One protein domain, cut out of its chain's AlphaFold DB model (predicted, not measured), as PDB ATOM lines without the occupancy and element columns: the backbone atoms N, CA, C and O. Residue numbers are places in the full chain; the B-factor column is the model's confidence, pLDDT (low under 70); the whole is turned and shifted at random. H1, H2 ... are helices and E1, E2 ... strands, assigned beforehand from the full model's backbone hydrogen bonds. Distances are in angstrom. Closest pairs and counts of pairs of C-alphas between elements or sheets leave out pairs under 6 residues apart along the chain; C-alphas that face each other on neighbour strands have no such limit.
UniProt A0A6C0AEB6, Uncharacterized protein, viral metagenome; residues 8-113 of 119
ATOM      1  N   TYR A   8      14.626 -26.623  34.933       90.50
ATOM      2  CA  TYR A   8      14.540 -26.883  33.499       90.50
ATOM      3  C   TYR A   8      13.842 -28.216  33.200       90.50
ATOM      4  O   TYR A   8      12.937 -28.274  32.357       90.50
ATOM      5  N   GLU A   9      14.198 -29.297  33.902       91.69
ATOM      6  CA  GLU A   9      13.562 -30.606  33.713       91.69
ATOM      7  C   GLU A   9      12.072 -30.571  34.065       91.69
ATOM      8  O   GLU A   9      11.242 -31.153  33.349       91.69
ATOM      9  N   LEU A  10      11.709 -29.855  35.134       92.94
ATOM     10  CA  LEU A  10      10.321 -29.655  35.538       92.94
ATOM     11  C   LEU A  10       9.550 -28.850  34.490       92.94
ATOM     12  O   LEU A  10       8.468 -29.271  34.063       92.94
ATOM     13  N   PHE A  11      10.115 -27.728  34.038       93.69
ATOM     14  CA  PHE A  11       9.548 -26.901  32.976       93.69
ATOM     15  C   PHE A  11       9.297 -27.725  31.706       93.69
ATOM     16  O   PHE A  11       8.172 -27.769  31.195       93.69
ATOM     17  N   MET A  12      10.304 -28.471  31.246       94.81
ATOM     18  CA  MET A  12      10.205 -29.313  30.054       94.81
ATOM     19  C   MET A  12       9.207 -30.458  30.218       94.81
ATOM     20  O   MET A  12       8.473 -30.779  29.278       94.81
ATOM     21  N   THR A  13       9.133 -31.070  31.399       94.62
ATOM     22  CA  THR A  13       8.168 -32.136  31.694       94.62
ATOM     23  C   THR A  13       6.737 -31.612  31.653       94.62
ATOM     24  O   THR A  13       5.882 -32.200  30.981       94.62
ATOM     25  N   ASN A  14       6.478 -30.473  32.297       93.94
ATOM     26  CA  ASN A  14       5.169 -29.824  32.294       93.94
ATOM     27  C   ASN A  14       4.756 -29.409  30.883       93.94
ATOM     28  O   ASN A  14       3.640 -29.711  30.447       93.94
ATOM     29  N   LEU A  15       5.677 -28.805  30.131       94.94
ATOM     30  CA  LEU A  15       5.450 -28.413  28.748       94.94
ATOM     31  C   LEU A  15       5.110 -29.626  27.870       94.94
ATOM     32  O   LEU A  15       4.095 -29.624  27.171       94.94
ATOM     33  N   ARG A  16       5.895 -30.707  27.947       95.00
ATOM     34  CA  ARG A  16       5.628 -31.957  27.212       95.00
ATOM     35  C   ARG A  16       4.266 -32.542  27.567       95.00
ATOM     36  O   ARG A  16       3.532 -32.954  26.669       95.00
ATOM     37  N   ASN A  17       3.912 -32.576  28.850       95.50
ATOM     38  CA  ASN A  17       2.618 -33.086  29.299       95.50
ATOM     39  C   ASN A  17       1.459 -32.233  28.781       95.50
ATOM     40  O   ASN A  17       0.478 -32.788  28.287       95.50
ATOM     41  N   LYS A  18       1.600 -30.902  28.787       94.56
ATOM     42  CA  LYS A  18       0.607 -30.002  28.196       94.56
ATOM     43  C   LYS A  18       0.431 -30.279  26.705       94.56
ATOM     44  O   LYS A  18      -0.697 -30.475  26.253       94.56
ATOM     45  N   LEU A  19       1.528 -30.381  25.952       94.25
ATOM     46  CA  LEU A  19       1.477 -30.638  24.512       94.25
ATOM     47  C   LEU A  19       0.855 -32.001  24.174       94.25
ATOM     48  O   LEU A  19       0.166 -32.090  23.164       94.25
ATOM     49  N   LYS A  20       1.023 -33.057  24.986       94.06
ATOM     50  CA  LYS A  20       0.401 -34.379  24.729       94.06
ATOM     51  C   LYS A  20      -1.122 -34.314  24.570       94.06
ATOM     52  O   LYS A  20      -1.676 -35.120  23.830       94.06
ATOM     53  N   THR A  21      -1.775 -33.362  25.235       94.00
ATOM     54  CA  THR A  21      -3.239 -33.198  25.210       94.00
ATOM     55  C   THR A  21      -3.762 -32.428  23.995       94.00
ATOM     56  O   THR A  21      -4.970 -32.372  23.790       94.00
ATOM     57  N   LEU A  22      -2.871 -31.840  23.192       95.00
ATOM     58  CA  LEU A  22      -3.213 -30.927  22.103       95.00
ATOM     59  C   LEU A  22      -3.023 -31.580  20.724       95.00
ATOM     60  O   LEU A  22      -2.097 -32.372  20.498       95.00
ATOM     61  N   SER A  23      -3.857 -31.190  19.762       93.56
ATOM     62  CA  SER A  23      -3.658 -31.518  18.348       93.56
ATOM     63  C   SER A  23      -2.431 -30.800  17.767       93.56
ATOM     64  O   SER A  23      -1.852 -29.892  18.365       93.56
ATOM     65  N   LYS A  24      -1.993 -31.211  16.572       87.44
ATOM     66  CA  LYS A  24      -0.801 -30.647  15.918       87.44
ATOM     67  C   LYS A  24      -0.899 -29.121  15.682       87.44
ATOM     68  O   LYS A  24       0.061 -28.437  16.037       87.44
ATOM     69  N   PRO A  25      -2.013 -28.561  15.169       89.56
ATOM     70  CA  PRO A  25      -2.170 -27.109  15.051       89.56
ATOM     71  C   PRO A  25      -2.196 -26.392  16.407       89.56
ATOM     72  O   PRO A  25      -1.566 -25.349  16.567       89.56
ATOM     73  N   GLU A  26      -2.868 -26.974  17.404       93.38
ATOM     74  CA  GLU A  26      -2.975 -26.389  18.746       93.38
ATOM     75  C   GLU A  26      -1.628 -26.342  19.470       93.38
ATOM     76  O   GLU A  26      -1.339 -25.362  20.148       93.38
ATOM     77  N   LYS A  27      -0.774 -27.357  19.290       92.62
ATOM     78  CA  LYS A  27       0.602 -27.362  19.812       92.62
ATOM     79  C   LYS A  27       1.391 -26.159  19.303       92.62
ATOM     80  O   LYS A  27       2.009 -25.459  20.099       92.62
ATOM     81  N   LYS A  28       1.345 -25.910  17.992       89.75
ATOM     82  CA  LYS A  28       2.043 -24.786  17.354       89.75
ATOM     83  C   LYS A  28       1.539 -23.445  17.893       89.75
ATOM     84  O   LYS A  28       2.341 -22.622  18.316       89.75
ATOM     85  N   GLU A  29       0.223 -23.258  17.946       92.31
ATOM     86  CA  GLU A  29      -0.381 -22.025  18.467       92.31
ATOM     87  C   GLU A  29      -0.106 -21.817  19.965       92.31
ATOM     88  O   GLU A  29       0.104 -20.689  20.407       92.31
ATOM     89  N   PHE A  30      -0.077 -22.893  20.754       94.69
ATOM     90  CA  PHE A  30       0.269 -22.840  22.170       94.69
ATOM     91  C   PHE A  30       1.724 -22.403  22.384       94.69
ATOM     92  O   PHE A  30       1.970 -21.509  23.187       94.69
ATOM     93  N   LEU A  31       2.677 -22.980  21.639       93.50
ATOM     94  CA  LEU A  31       4.093 -22.608  21.738       93.50
ATOM     95  C   LEU A  31       4.317 -21.123  21.433       93.50
ATOM     96  O   LEU A  31       5.039 -20.459  22.167       93.50
ATOM     97  N   LEU A  32       3.637 -20.582  20.416       93.50
ATOM     98  CA  LEU A  32       3.720 -19.162  20.049       93.50
ATOM     99  C   LEU A  32       3.201 -18.202  21.137       93.50
ATOM    100  O   LEU A  32       3.472 -17.005  21.059       93.50
ATOM    101  N   LYS A  33       2.449 -18.710  22.120       94.69
ATOM    102  CA  LYS A  33       1.871 -17.942  23.235       94.69
ATOM    103  C   LYS A  33       2.639 -18.086  24.545       94.69
ATOM    104  O   LYS A  33       2.235 -17.471  25.528       94.69
ATOM    105  N   LEU A  34       3.693 -18.901  24.581       94.06
ATOM    106  CA  LEU A  34       4.516 -19.035  25.777       94.06
ATOM    107  C   LEU A  34       5.174 -17.697  26.132       94.06
ATOM    108  O   LEU A  34       5.610 -16.952  25.250       94.06
ATOM    109  N   ASP A  35       5.257 -17.414  27.429       93.81
ATOM    110  CA  ASP A  35       5.928 -16.221  27.928       93.81
ATOM    111  C   ASP A  35       7.443 -16.359  27.738       93.81
ATOM    112  O   ASP A  35       8.090 -17.262  28.270       93.81
ATOM    113  N   MET A  36       8.020 -15.439  26.966       92.38
ATOM    114  CA  MET A  36       9.438 -15.467  26.635       92.38
ATOM    115  C   MET A  36      10.338 -15.211  27.852       92.38
ATOM    116  O   MET A  36      11.439 -15.756  27.915       92.38
ATOM    117  N   LEU A  37       9.888 -14.410  28.825       91.19
ATOM    118  CA  LEU A  37      10.644 -14.166  30.056       91.19
ATOM    119  C   LEU A  37      10.687 -15.427  30.917       91.19
ATOM    120  O   LEU A  37      11.737 -15.770  31.460       91.19
ATOM    121  N   GLU A  38       9.565 -16.140  30.996       92.31
ATOM    122  CA  GLU A  38       9.487 -17.414  31.706       92.31
ATOM    123  C   GLU A  38      10.374 -18.469  31.038       92.31
ATOM    124  O   GLU A  38      11.149 -19.135  31.724       92.31
ATOM    125  N   ILE A  39      10.342 -18.574  29.705       92.00
ATOM    126  CA  ILE A  39      11.215 -19.494  28.966       92.00
ATOM    127  C   ILE A  39      12.688 -19.187  29.254       92.00
ATOM    128  O   ILE A  39      13.427 -20.085  29.645       92.00
ATOM    129  N   LYS A  40      13.130 -17.930  29.090       89.88
ATOM    130  CA  LYS A  40      14.543 -17.551  29.289       89.88
ATOM    131  C   LYS A  40      15.013 -17.746  30.730       89.88
ATOM    132  O   LYS A  40      16.190 -18.011  30.947       89.88
ATOM    133  N   LYS A  41      14.107 -17.637  31.708       91.50
ATOM    134  CA  LYS A  41      14.403 -17.935  33.113       91.50
ATOM    135  C   LYS A  41      14.648 -19.430  33.343       91.50
ATOM    136  O   LYS A  41      15.551 -19.766  34.097       91.50
ATOM    137  N   ASN A  42      13.853 -20.296  32.713       91.56
ATOM    138  CA  ASN A  42      13.954 -21.751  32.880       91.56
ATOM    139  C   ASN A  42      14.973 -22.406  31.929       91.56
ATOM    140  O   ASN A  42      15.375 -23.533  32.172       91.56
ATOM    141  N   CYS A  43      15.373 -21.726  30.849       91.56
ATOM    142  CA  CYS A  43      16.434 -22.144  29.924       91.56
ATOM    143  C   CYS A  43      17.639 -21.212  30.102       91.56
ATOM    144  O   CYS A  43      17.896 -20.321  29.286       91.56
ATOM    145  N   SER A  44      18.316 -21.364  31.232       86.50
ATOM    146  CA  SER A  44      19.338 -20.444  31.722       86.50
ATOM    147  C   SER A  44      20.716 -20.706  31.109       86.50
ATOM    148  O   SER A  44      21.456 -19.754  30.837       86.50
ATOM    149  N   THR A  45      21.049 -21.969  30.831       91.00
ATOM    150  CA  THR A  45      22.332 -22.359  30.232       91.00
ATOM    151  C   THR A  45      22.260 -22.398  28.705       91.00
ATOM    152  O   THR A  45      21.189 -22.538  28.116       91.00
ATOM    153  N   GLU A  46      23.405 -22.286  28.019       89.00
ATOM    154  CA  GLU A  46      23.434 -22.403  26.551       89.00
ATOM    155  C   GLU A  46      22.916 -23.764  26.070       89.00
ATOM    156  O   GLU A  46      22.162 -23.823  25.100       89.00
ATOM    157  N   ASN A  47      23.248 -24.839  26.788       91.62
ATOM    158  CA  ASN A  47      22.779 -26.185  26.466       91.62
ATOM    159  C   ASN A  47      21.253 -26.291  26.581       91.62
ATOM    160  O   ASN A  47      20.611 -26.764  25.648       91.62
ATOM    161  N   GLU A  48      20.654 -25.777  27.661       93.50
ATOM    162  CA  GLU A  48      19.192 -25.737  27.821       93.50
ATOM    163  C   GLU A  48      18.523 -24.919  26.716       93.50
ATOM    164  O   GLU A  48      17.498 -25.324  26.166       93.50
ATOM    165  N   LYS A  49      19.116 -23.775  26.345       92.50
ATOM    166  CA  LYS A  49      18.608 -22.949  25.246       92.50
ATOM    167  C   LYS A  49      18.636 -23.707  23.916       92.50
ATOM    168  O   LYS A  49      17.678 -23.615  23.146       92.50
ATOM    169  N   PHE A  50      19.700 -24.460  23.633       92.81
ATOM    170  CA  PHE A  50      19.815 -25.260  22.410       92.81
ATOM    171  C   PHE A  50      18.870 -26.459  22.409       92.81
ATOM    172  O   PHE A  50      18.199 -26.707  21.405       92.81
ATOM    173  N   ASP A  51      18.744 -27.151  23.534       93.00
ATOM    174  CA  ASP A  51      17.797 -28.250  23.687       93.00
ATOM    175  C   ASP A  51      16.352 -27.768  23.507       93.00
ATOM    176  O   ASP A  51      15.563 -28.395  22.787       93.00
ATOM    177  N   PHE A  52      16.006 -26.617  24.096       94.75
ATOM    178  CA  PHE A  52      14.702 -25.990  23.914       94.75
ATOM    179  C   PHE A  52      14.479 -25.545  22.465       94.75
ATOM    180  O   PHE A  52      13.393 -25.764  21.924       94.75
ATOM    181  N   LEU A  53      15.499 -24.989  21.800       94.56
ATOM    182  CA  LEU A  53      15.439 -24.632  20.381       94.56
ATOM    183  C   LEU A  53      15.109 -25.859  19.517       94.56
ATOM    184  O   LEU A  53      14.140 -25.842  18.762       94.56
ATOM    185  N   ILE A  54      15.858 -26.956  19.658       93.31
ATOM    186  CA  ILE A  54      15.601 -28.198  18.909       93.31
ATOM    187  C   ILE A  54      14.184 -28.705  19.195       93.31
ATOM    188  O   ILE A  54      13.478 -29.167  18.292       93.31
ATOM    189  N   PHE A  55      13.750 -28.613  20.453       93.56
ATOM    190  CA  PHE A  55      12.407 -28.993  20.855       93.56
ATOM    191  C   PHE A  55      11.325 -28.176  20.138       93.56
ATOM    192  O   PHE A  55      10.407 -28.782  19.589       93.56
ATOM    193  N   ILE A  56      11.414 -26.843  20.087       92.44
ATOM    194  CA  ILE A  56      10.401 -26.016  19.409       92.44
ATOM    195  C   ILE A  56      10.437 -26.186  17.885       92.44
ATOM    196  O   ILE A  56       9.374 -26.263  17.267       92.44
ATOM    197  N   LEU A  57      11.622 -26.334  17.280       91.50
ATOM    198  CA  LEU A  57      11.764 -26.537  15.833       91.50
ATOM    199  C   LEU A  57      11.075 -27.831  15.379       91.50
ATOM    200  O   LEU A  57      10.429 -27.854  14.339       91.50
ATOM    201  N   LYS A  58      11.086 -28.887  16.207       88.75
ATOM    202  CA  LYS A  58      10.316 -30.121  15.948       88.75
ATOM    203  C   LYS A  58       8.812 -29.879  15.789       88.75
ATOM    204  O   LYS A  58       8.151 -30.611  15.051       88.75
ATOM    205  N   TYR A  59       8.260 -28.895  16.496       88.38
ATOM    206  CA  TYR A  59       6.844 -28.536  16.389       88.38
ATOM    207  C   TYR A  59       6.585 -27.514  15.284       88.38
ATOM    208  O   TYR A  59       5.534 -27.568  14.640       88.38
ATOM    209  N   PHE A  60       7.537 -26.621  15.025       88.88
ATOM    210  CA  PHE A  60       7.525 -25.717  13.881       88.88
ATOM    211  C   PHE A  60       8.049 -26.444  12.643       88.88
ATOM    212  O   PHE A  60       9.146 -26.182  12.175       88.88
ATOM    213  N   ILE A  61       7.235 -27.349  12.089       82.56
ATOM    214  CA  ILE A  61       7.577 -28.235  10.951       82.56
ATOM    215  C   ILE A  61       8.050 -27.471   9.691       82.56
ATOM    216  O   ILE A  61       8.601 -28.058   8.761       82.56
ATOM    217  N   VAL A  62       7.861 -26.152   9.657       83.25
ATOM    218  CA  VAL A  62       8.402 -25.252   8.631       83.25
ATOM    219  C   VAL A  62       9.927 -25.084   8.725       83.25
ATOM    220  O   VAL A  62      10.553 -24.630   7.775       83.25
ATOM    221  N   PHE A  63      10.542 -25.485   9.839       86.50
ATOM    222  CA  PHE A  63      11.985 -25.491  10.045       86.50
ATOM    223  C   PHE A  63      12.526 -26.911  10.190       86.50
ATOM    224  O   PHE A  63      11.878 -27.815  10.720       86.50
ATOM    225  N   SER A  64      13.753 -27.095   9.717       84.19
ATOM    226  CA  SER A  64      14.576 -28.241  10.059       84.19
ATOM    227  C   SER A  64      14.888 -28.222  11.551       84.19
ATOM    228  O   SER A  64      14.980 -27.173  12.188       84.19
ATOM    229  N   GLN A  65      15.101 -29.410  12.106       83.56
ATOM    230  CA  GLN A  65      15.599 -29.569  13.472       83.56
ATOM    231  C   GLN A  65      17.095 -29.233  13.566       83.56
ATOM    232  O   GLN A  65      17.629 -29.114  14.665       83.56
ATOM    233  N   MET A  66      17.760 -29.102  12.415       85.06
ATOM    234  CA  MET A  66      19.163 -28.741  12.307       85.06
ATOM    235  C   MET A  66      19.323 -27.224  12.289       85.06
ATOM    236  O   MET A  66      18.552 -26.495  11.662       85.06
ATOM    237  N   PHE A  67      20.385 -26.754  12.931       90.25
ATOM    238  CA  PHE A  67      20.801 -25.361  12.888       90.25
ATOM    239  C   PHE A  67      22.318 -25.263  13.015       90.25
ATOM    240  O   PHE A  67      22.978 -26.204  13.457       90.25
ATOM    241  N   LYS A  68      22.875 -24.121  12.617       91.56
ATOM    242  CA  LYS A  68      24.271 -23.774  12.894       91.56
ATOM    243  C   LYS A  68      24.336 -22.579  13.824       91.56
ATOM    244  O   LYS A  68      23.593 -21.618  13.634       91.56
ATOM    245  N   SER A  69      25.251 -22.628  14.780       91.62
ATOM    246  CA  SER A  69      25.659 -21.478  15.578       91.62
ATOM    247  C   SER A  69      27.074 -21.052  15.187       91.62
ATOM    248  O   SER A  69      27.910 -21.870  14.800       91.62
ATOM    249  N   SER A  70      27.333 -19.752  15.239       91.88
ATOM    250  CA  SER A  70      28.670 -19.176  15.102       91.88
ATOM    251  C   SER A  70      28.727 -17.844  15.845       91.88
ATOM    252  O   SER A  70      27.704 -17.375  16.345       91.88
ATOM    253  N   SER A  71      29.885 -17.197  15.851       92.19
ATOM    254  CA  SER A  71      30.041 -15.848  16.388       92.19
ATOM    255  C   SER A  71      30.587 -14.921  15.312       92.19
ATOM    256  O   SER A  71      31.502 -15.284  14.571       92.19
ATOM    257  N   ARG A  72      30.044 -13.706  15.238       90.81
ATOM    258  CA  ARG A  72      30.537 -12.635  14.371       90.81
ATOM    259  C   ARG A  72      31.169 -11.553  15.236       90.81
ATOM    260  O   ARG A  72      30.483 -10.938  16.048       90.81
ATOM    261  N   TYR A  73      32.463 -11.320  15.056       89.44
ATOM    262  CA  TYR A  73      33.180 -10.257  15.756       89.44
ATOM    263  C   TYR A  73      32.839  -8.905  15.125       89.44
ATOM    264  O   TYR A  73      32.870  -8.753  13.903       89.44
ATOM    265  N   ILE A  74      32.457  -7.948  15.966       90.56
ATOM    266  CA  ILE A  74      32.229  -6.548  15.589       90.56
ATOM    267  C   ILE A  74      33.549  -5.781  15.746       90.56
ATOM    268  O   ILE A  74      33.889  -4.963  14.894       90.56
ATOM    269  N   ASP A  75      34.304  -6.107  16.796       92.56
ATOM    270  CA  ASP A  75      35.665  -5.650  17.072       92.56
ATOM    271  C   ASP A  75      36.408  -6.692  17.943       92.56
ATOM    272  O   ASP A  75      35.927  -7.811  18.127       92.56
ATOM    273  N   GLU A  76      37.590  -6.343  18.458       84.69
ATOM    274  CA  GLU A  76      38.448  -7.235  19.257       84.69
ATOM    275  C   GLU A  76      37.817  -7.705  20.582       84.69
ATOM    276  O   GLU A  76      38.197  -8.757  21.091       84.69
ATOM    277  N   ASN A  77      36.858  -6.959  21.137       89.62
ATOM    278  CA  ASN A  77      36.248  -7.234  22.444       89.62
ATOM    279  C   ASN A  77      34.756  -7.578  22.355       89.62
ATOM    280  O   ASN A  77      34.184  -8.075  23.325       89.62
ATOM    281  N   ASN A  78      34.121  -7.321  21.212       87.81
ATOM    282  CA  ASN A  78      32.692  -7.506  21.020       87.81
ATOM    283  C   ASN A  78      32.409  -8.518  19.912       87.81
ATOM    284  O   ASN A  78      32.808  -8.343  18.758       87.81
ATOM    285  N   TYR A  79      31.625  -9.541  20.242       89.44
ATOM    286  CA  TYR A  79      31.048 -10.456  19.266       89.44
ATOM    287  C   TYR A  79      29.547 -10.601  19.486       89.44
ATOM    288  O   TYR A  79      29.032 -10.413  20.588       89.44
ATOM    289  N   ILE A  80      28.844 -10.948  18.414       91.62
ATOM    290  CA  ILE A  80      27.438 -11.333  18.451       91.62
ATOM    291  C   ILE A  80      27.308 -12.807  18.085       91.62
ATOM    292  O   ILE A  80      27.966 -13.293  17.161       91.62
ATOM    293  N   ASN A  81      26.448 -13.522  18.806       92.00
ATOM    294  CA  ASN A  81      26.061 -14.870  18.422       92.00
ATOM    295  C   ASN A  81      25.223 -14.817  17.147       92.00
ATOM    296  O   ASN A  81      24.352 -13.964  16.985       92.00
ATOM    297  N   THR A  82      25.474 -15.751  16.245       93.50
ATOM    298  CA  THR A  82      24.750 -15.896  14.985       93.50
ATOM    299  C   THR A  82      24.158 -17.293  14.912       93.50
ATOM    300  O   THR A  82      24.820 -18.280  15.237       93.50
ATOM    301  N   TYR A  83      22.911 -17.379  14.469       94.06
ATOM    302  CA  TYR A  83      22.158 -18.617  14.339       94.06
ATOM    303  C   TYR A  83      21.631 -18.728  12.916       94.06
ATOM    304  O   TYR A  83      20.944 -17.832  12.434       94.06
ATOM    305  N   THR A  84      21.932 -19.832  12.240       93.25
ATOM    306  CA  THR A  84      21.356 -20.159  10.933       93.25
ATOM    307  C   THR A  84      20.388 -21.317  11.099       93.25
ATOM    308  O   THR A  84      20.800 -22.433  11.415       93.25
ATOM    309  N   LEU A  85      19.106 -21.038  10.882       92.44
ATOM    310  CA  LEU A  85      18.006 -21.993  10.956       92.44
ATOM    311  C   LEU A  85      17.570 -22.370   9.547       92.44
ATOM    312  O   LEU A  85      17.308 -21.495   8.717       92.44
ATOM    313  N   TYR A  86      17.486 -23.666   9.274       89.50
ATOM    314  CA  TYR A  86      17.128 -24.147   7.946       89.50
ATOM    315  C   TYR A  86      15.620 -24.324   7.822       89.50
ATOM    316  O   TYR A  86      14.968 -24.836   8.726       89.50
ATOM    317  N   LYS A  87      15.056 -23.880   6.707       88.00
ATOM    318  CA  LYS A  87      13.635 -23.973   6.374       88.00
ATOM    319  C   LYS A  87      13.374 -25.286   5.643       88.00
ATOM    320  O   LYS A  87      14.190 -25.716   4.828       88.00
ATOM    321  N   THR A  88      12.247 -25.931   5.923       82.56
ATOM    322  CA  THR A  88      11.845 -27.127   5.179       82.56
ATOM    323  C   THR A  88      11.355 -26.724   3.792       82.56
ATOM    324  O   THR A  88      10.618 -25.756   3.631       82.56
ATOM    325  N   LYS A  89      11.760 -27.473   2.759       75.94
ATOM    326  CA  LYS A  89      11.367 -27.184   1.366       75.94
ATOM    327  C   LYS A  89       9.877 -27.414   1.097       75.94
ATOM    328  O   LYS A  89       9.347 -26.926   0.107       75.94
ATOM    329  N   GLU A  90       9.219 -28.189   1.953       71.50
ATOM    330  CA  GLU A  90       7.856 -28.681   1.741       71.50
ATOM    331  C   GLU A  90       6.778 -27.809   2.398       71.50
ATOM    332  O   GLU A  90       5.592 -28.028   2.153       71.50
ATOM    333  N   GLN A  91       7.143 -26.843   3.251       75.12
ATOM    334  CA  GLN A  91       6.172 -26.051   4.008       75.12
ATOM    335  C   GLN A  91       6.463 -24.553   3.970       75.12
ATOM    336  O   GLN A  91       7.600 -24.103   3.876       75.12
ATOM    337  N   ILE A  92       5.390 -23.765   4.050       73.44
ATOM    338  CA  ILE A  92       5.455 -22.304   4.018       73.44
ATOM    339  C   ILE A  92       5.839 -21.781   5.400       73.44
ATOM    340  O   ILE A  92       5.150 -22.045   6.387       73.44
ATOM    341  N   ASN A  93       6.900 -20.984   5.449       65.50
ATOM    342  CA  ASN A  93       7.344 -20.303   6.662       65.50
ATOM    343  C   ASN A  93       6.343 -19.236   7.098       65.50
ATOM    344  O   ASN A  93       5.835 -18.487   6.263       65.50
ATOM    345  N   THR A  94       6.089 -19.128   8.403       80.88
ATOM    346  CA  THR A  94       5.233 -18.061   8.933       80.88
ATOM    347  C   THR A  94       6.049 -17.030   9.710       80.88
ATOM    348  O   THR A  94       6.879 -17.374  10.552       80.88
ATOM    349  N   GLU A  95       5.775 -15.744   9.472       88.06
ATOM    350  CA  GLU A  95       6.439 -14.623  10.162       88.06
ATOM    351  C   GLU A  95       6.323 -14.711  11.691       88.06
ATOM    352  O   GLU A  95       7.218 -14.285  12.421       88.06
ATOM    353  N   LYS A  96       5.224 -15.290  12.195       89.88
ATOM    354  CA  LYS A  96       4.992 -15.477  13.632       89.88
ATOM    355  C   LYS A  96       6.018 -16.418  14.261       89.88
ATOM    356  O   LYS A  96       6.528 -16.113  15.335       89.88
ATOM    357  N   GLU A  97       6.333 -17.531  13.601       91.12
ATOM    358  CA  GLU A  97       7.324 -18.492  14.099       91.12
ATOM    359  C   GLU A  97       8.735 -17.912  14.022       91.12
ATOM    360  O   GLU A  97       9.496 -18.017  14.984       91.12
ATOM    361  N   GLU A  98       9.061 -17.219  12.927       91.81
ATOM    362  CA  GLU A  98      10.341 -16.517  12.803       91.81
ATOM    363  C   GLU A  98      10.534 -15.490  13.925       91.81
ATOM    364  O   GLU A  98      11.602 -15.420  14.537       91.81
ATOM    365  N   LYS A  99       9.490 -14.708  14.228       93.00
ATOM    366  CA  LYS A  99       9.512 -13.718  15.308       93.00
ATOM    367  C   LYS A  99       9.647 -14.367  16.683       93.00
ATOM    368  O   LYS A  99      10.383 -13.849  17.520       93.00
ATOM    369  N   PHE A 100       8.975 -15.493  16.918       94.25
ATOM    370  CA  PHE A 100       9.117 -16.245  18.164       94.25
ATOM    371  C   PHE A 100      10.573 -16.673  18.388       94.25
ATOM    372  O   PHE A 100      11.136 -16.390  19.443       94.25
ATOM    373  N   ILE A 101      11.210 -17.278  17.380       93.75
ATOM    374  CA  ILE A 101      12.591 -17.761  17.508       93.75
ATOM    375  C   ILE A 101      13.579 -16.597  17.666       93.75
ATOM    376  O   ILE A 101      14.464 -16.659  18.516       93.75
ATOM    377  N   LYS A 102      13.394 -15.507  16.908       93.69
ATOM    378  CA  LYS A 102      14.191 -14.274  17.046       93.69
ATOM    379  C   LYS A 102      14.116 -13.673  18.448       93.69
ATOM    380  O   LYS A 102      15.113 -13.175  18.945       93.69
ATOM    381  N   ASN A 103      12.950 -13.719  19.089       93.62
ATOM    382  CA  ASN A 103      12.790 -13.220  20.454       93.62
ATOM    383  C   ASN A 103      13.419 -14.157  21.500       93.62
ATOM    384  O   ASN A 103      13.846 -13.703  22.565       93.62
ATOM    385  N   PHE A 104      13.445 -15.459  21.210       93.56
ATOM    386  CA  PHE A 104      14.023 -16.472  22.085       93.56
ATOM    387  C   PHE A 104      15.556 -16.434  22.088       93.56
ATOM    388  O   PHE A 104      16.157 -16.486  23.159       93.56
ATOM    389  N   LEU A 105      16.186 -16.316  20.917       91.81
ATOM    390  CA  LEU A 105      17.641 -16.352  20.781       91.81
ATOM    391  C   LEU A 105      18.271 -14.976  21.012       91.81
ATOM    392  O   LEU A 105      17.851 -13.975  20.438       91.81
ATOM    393  N   ASP A 106      19.329 -14.943  21.817       86.81
ATOM    394  CA  ASP A 106      20.112 -13.733  22.067       86.81
ATOM    395  C   ASP A 106      21.214 -13.610  20.993       86.81
ATOM    396  O   ASP A 106      22.376 -13.944  21.225       86.81
ATOM    397  N   GLY A 107      20.835 -13.197  19.777       90.12
ATOM    398  CA  GLY A 107      21.767 -13.041  18.656       90.12
ATOM    399  C   GLY A 107      21.110 -12.730  17.309       90.12
ATOM    400  O   GLY A 107      19.897 -12.548  17.201       90.12
ATOM    401  N   GLU A 108      21.923 -12.683  16.256       92.88
ATOM    402  CA  GLU A 108      21.445 -12.566  14.876       92.88
ATOM    403  C   GLU A 108      20.890 -13.912  14.397       92.88
ATOM    404  O   GLU A 108      21.594 -14.920  14.401       92.88
ATOM    405  N   VAL A 109      19.633 -13.930  13.950       93.81
ATOM    406  CA  VAL A 109      18.971 -15.142  13.446       93.81
ATOM    407  C   VAL A 109      18.721 -15.020  11.948       93.81
ATOM    408  O   VAL A 109      17.955 -14.166  11.493       93.81
ATOM    409  N   ILE A 110      19.347 -15.914  11.191       91.94
ATOM    410  CA  ILE A 110      19.240 -16.051   9.742       91.94
ATOM    411  C   ILE A 110      18.399 -17.290   9.446       91.94
ATOM    412  O   ILE A 110      18.667 -18.371   9.971       91.94
ATOM    413  N   PHE A 111      17.406 -17.154   8.570       90.38
ATOM    414  CA  PHE A 111      16.645 -18.293   8.067       90.38
ATOM    415  C   PHE A 111      17.059 -18.609   6.631       90.38
ATOM    416  O   PHE A 111      16.987 -17.733   5.772       90.38
ATOM    417  N   SER A 112      17.472 -19.846   6.367       87.94
ATOM    418  CA  SER A 112      18.019 -20.282   5.075       87.94
ATOM    419  C   SER A 112      17.234 -21.457   4.499       87.94
ATOM    420  O   SER A 112      16.809 -22.335   5.237       87.94
ATOM    421  N   GLU A 113      17.075 -21.521   3.178       81.25
ATOM    422  CA  GLU A 113      16.452 -22.662   2.479       81.25
ATOM    423  C   GLU A 113      17.436 -23.811   2.196       81.25
ATOM    424  O   GLU A 113      17.048 -24.888   1.734       81.25
TER     425      GLU A 113
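What this domain is: This is residues 8 to 113 of the 119 residues of an uncharacterized protein of viral metagenome (UniProt A0A6C0AEB6). A narrow sheet, a long hairpin of E1 and E2 with short E3 beside E2, has H4 and H5 over one face and the other bare; H1, H2 and H3 gather loosely beyond these helices, and the hairpin's turn makes the opposite end of the long axis. The printed part has 106 residues, with five named helices and three named strands in the order H1 H2 H3 H4 E1 E2 H5 E3, a mixed class. The mixed sheet runs E1 E2 E3. The whole is compact, radius of gyration of the C-alphas 14.4 A, spanning 49 by 34 by 19 A.

How they stand to each other: H1, residues 8 to 20, touches no helix. H2, residues 24 to 31, touches H4, residues 46 to 59, at its residues 56 to 59 alone; the closest C-alphas, of Lys 28 and Tyr 59, are 6.2 A apart. H3, residues 36 to 42, only just touches H5, residues 95 to 104, with 3 pairs of C-alphas within 8 A, the closest Met 36 and Phe 104 at 6.5 A. H4 is on the sheet over E1, residues 63 to 73, at a height of 8.2 A; their closest C-alphas, of Leu 57 and Gln 65, are 5.4 A apart. E1 bends by 78 degrees at residue 66 and forms an antiparallel hairpin with E2, residues 79 to 87; N 70 and O 82 are within hydrogen-bond range at 2.9 A. H5, on the same face as H4, lies over E3, residues 108 to 112, at a height of 9.6 A; the closest C-alphas, of Lys 102 and Val 109, are 6.0 A apart. E2, H5 and E3 form a strand-helix-strand unit, two parallel neighbour strands with a helix between, its crossover right-handed; N 85 and O 110 are 2.9 A apart, within hydrogen-bond range. Every O i to N i+4 pair is within range in H1, H2, H3 and H5, and 9 of 10 in H4.

Where its parts are: H1 begins at C-alpha 8 (14.540, -26.883, 33.499), and E3 ends at C-alpha 112 (18.019, -20.282, 5.075). From first to last C-alpha H1 measures 18.2 A, H4 20.4 A, E1 26.7 A and E2 25.5 A.

The domain as a whole: The C-alphas farthest apart, of Thr 21 and Glu 76, are 49.5 A apart. The printed part has no cut and no long link. Its mean pLDDT is 90.3; residue 93 is under 70.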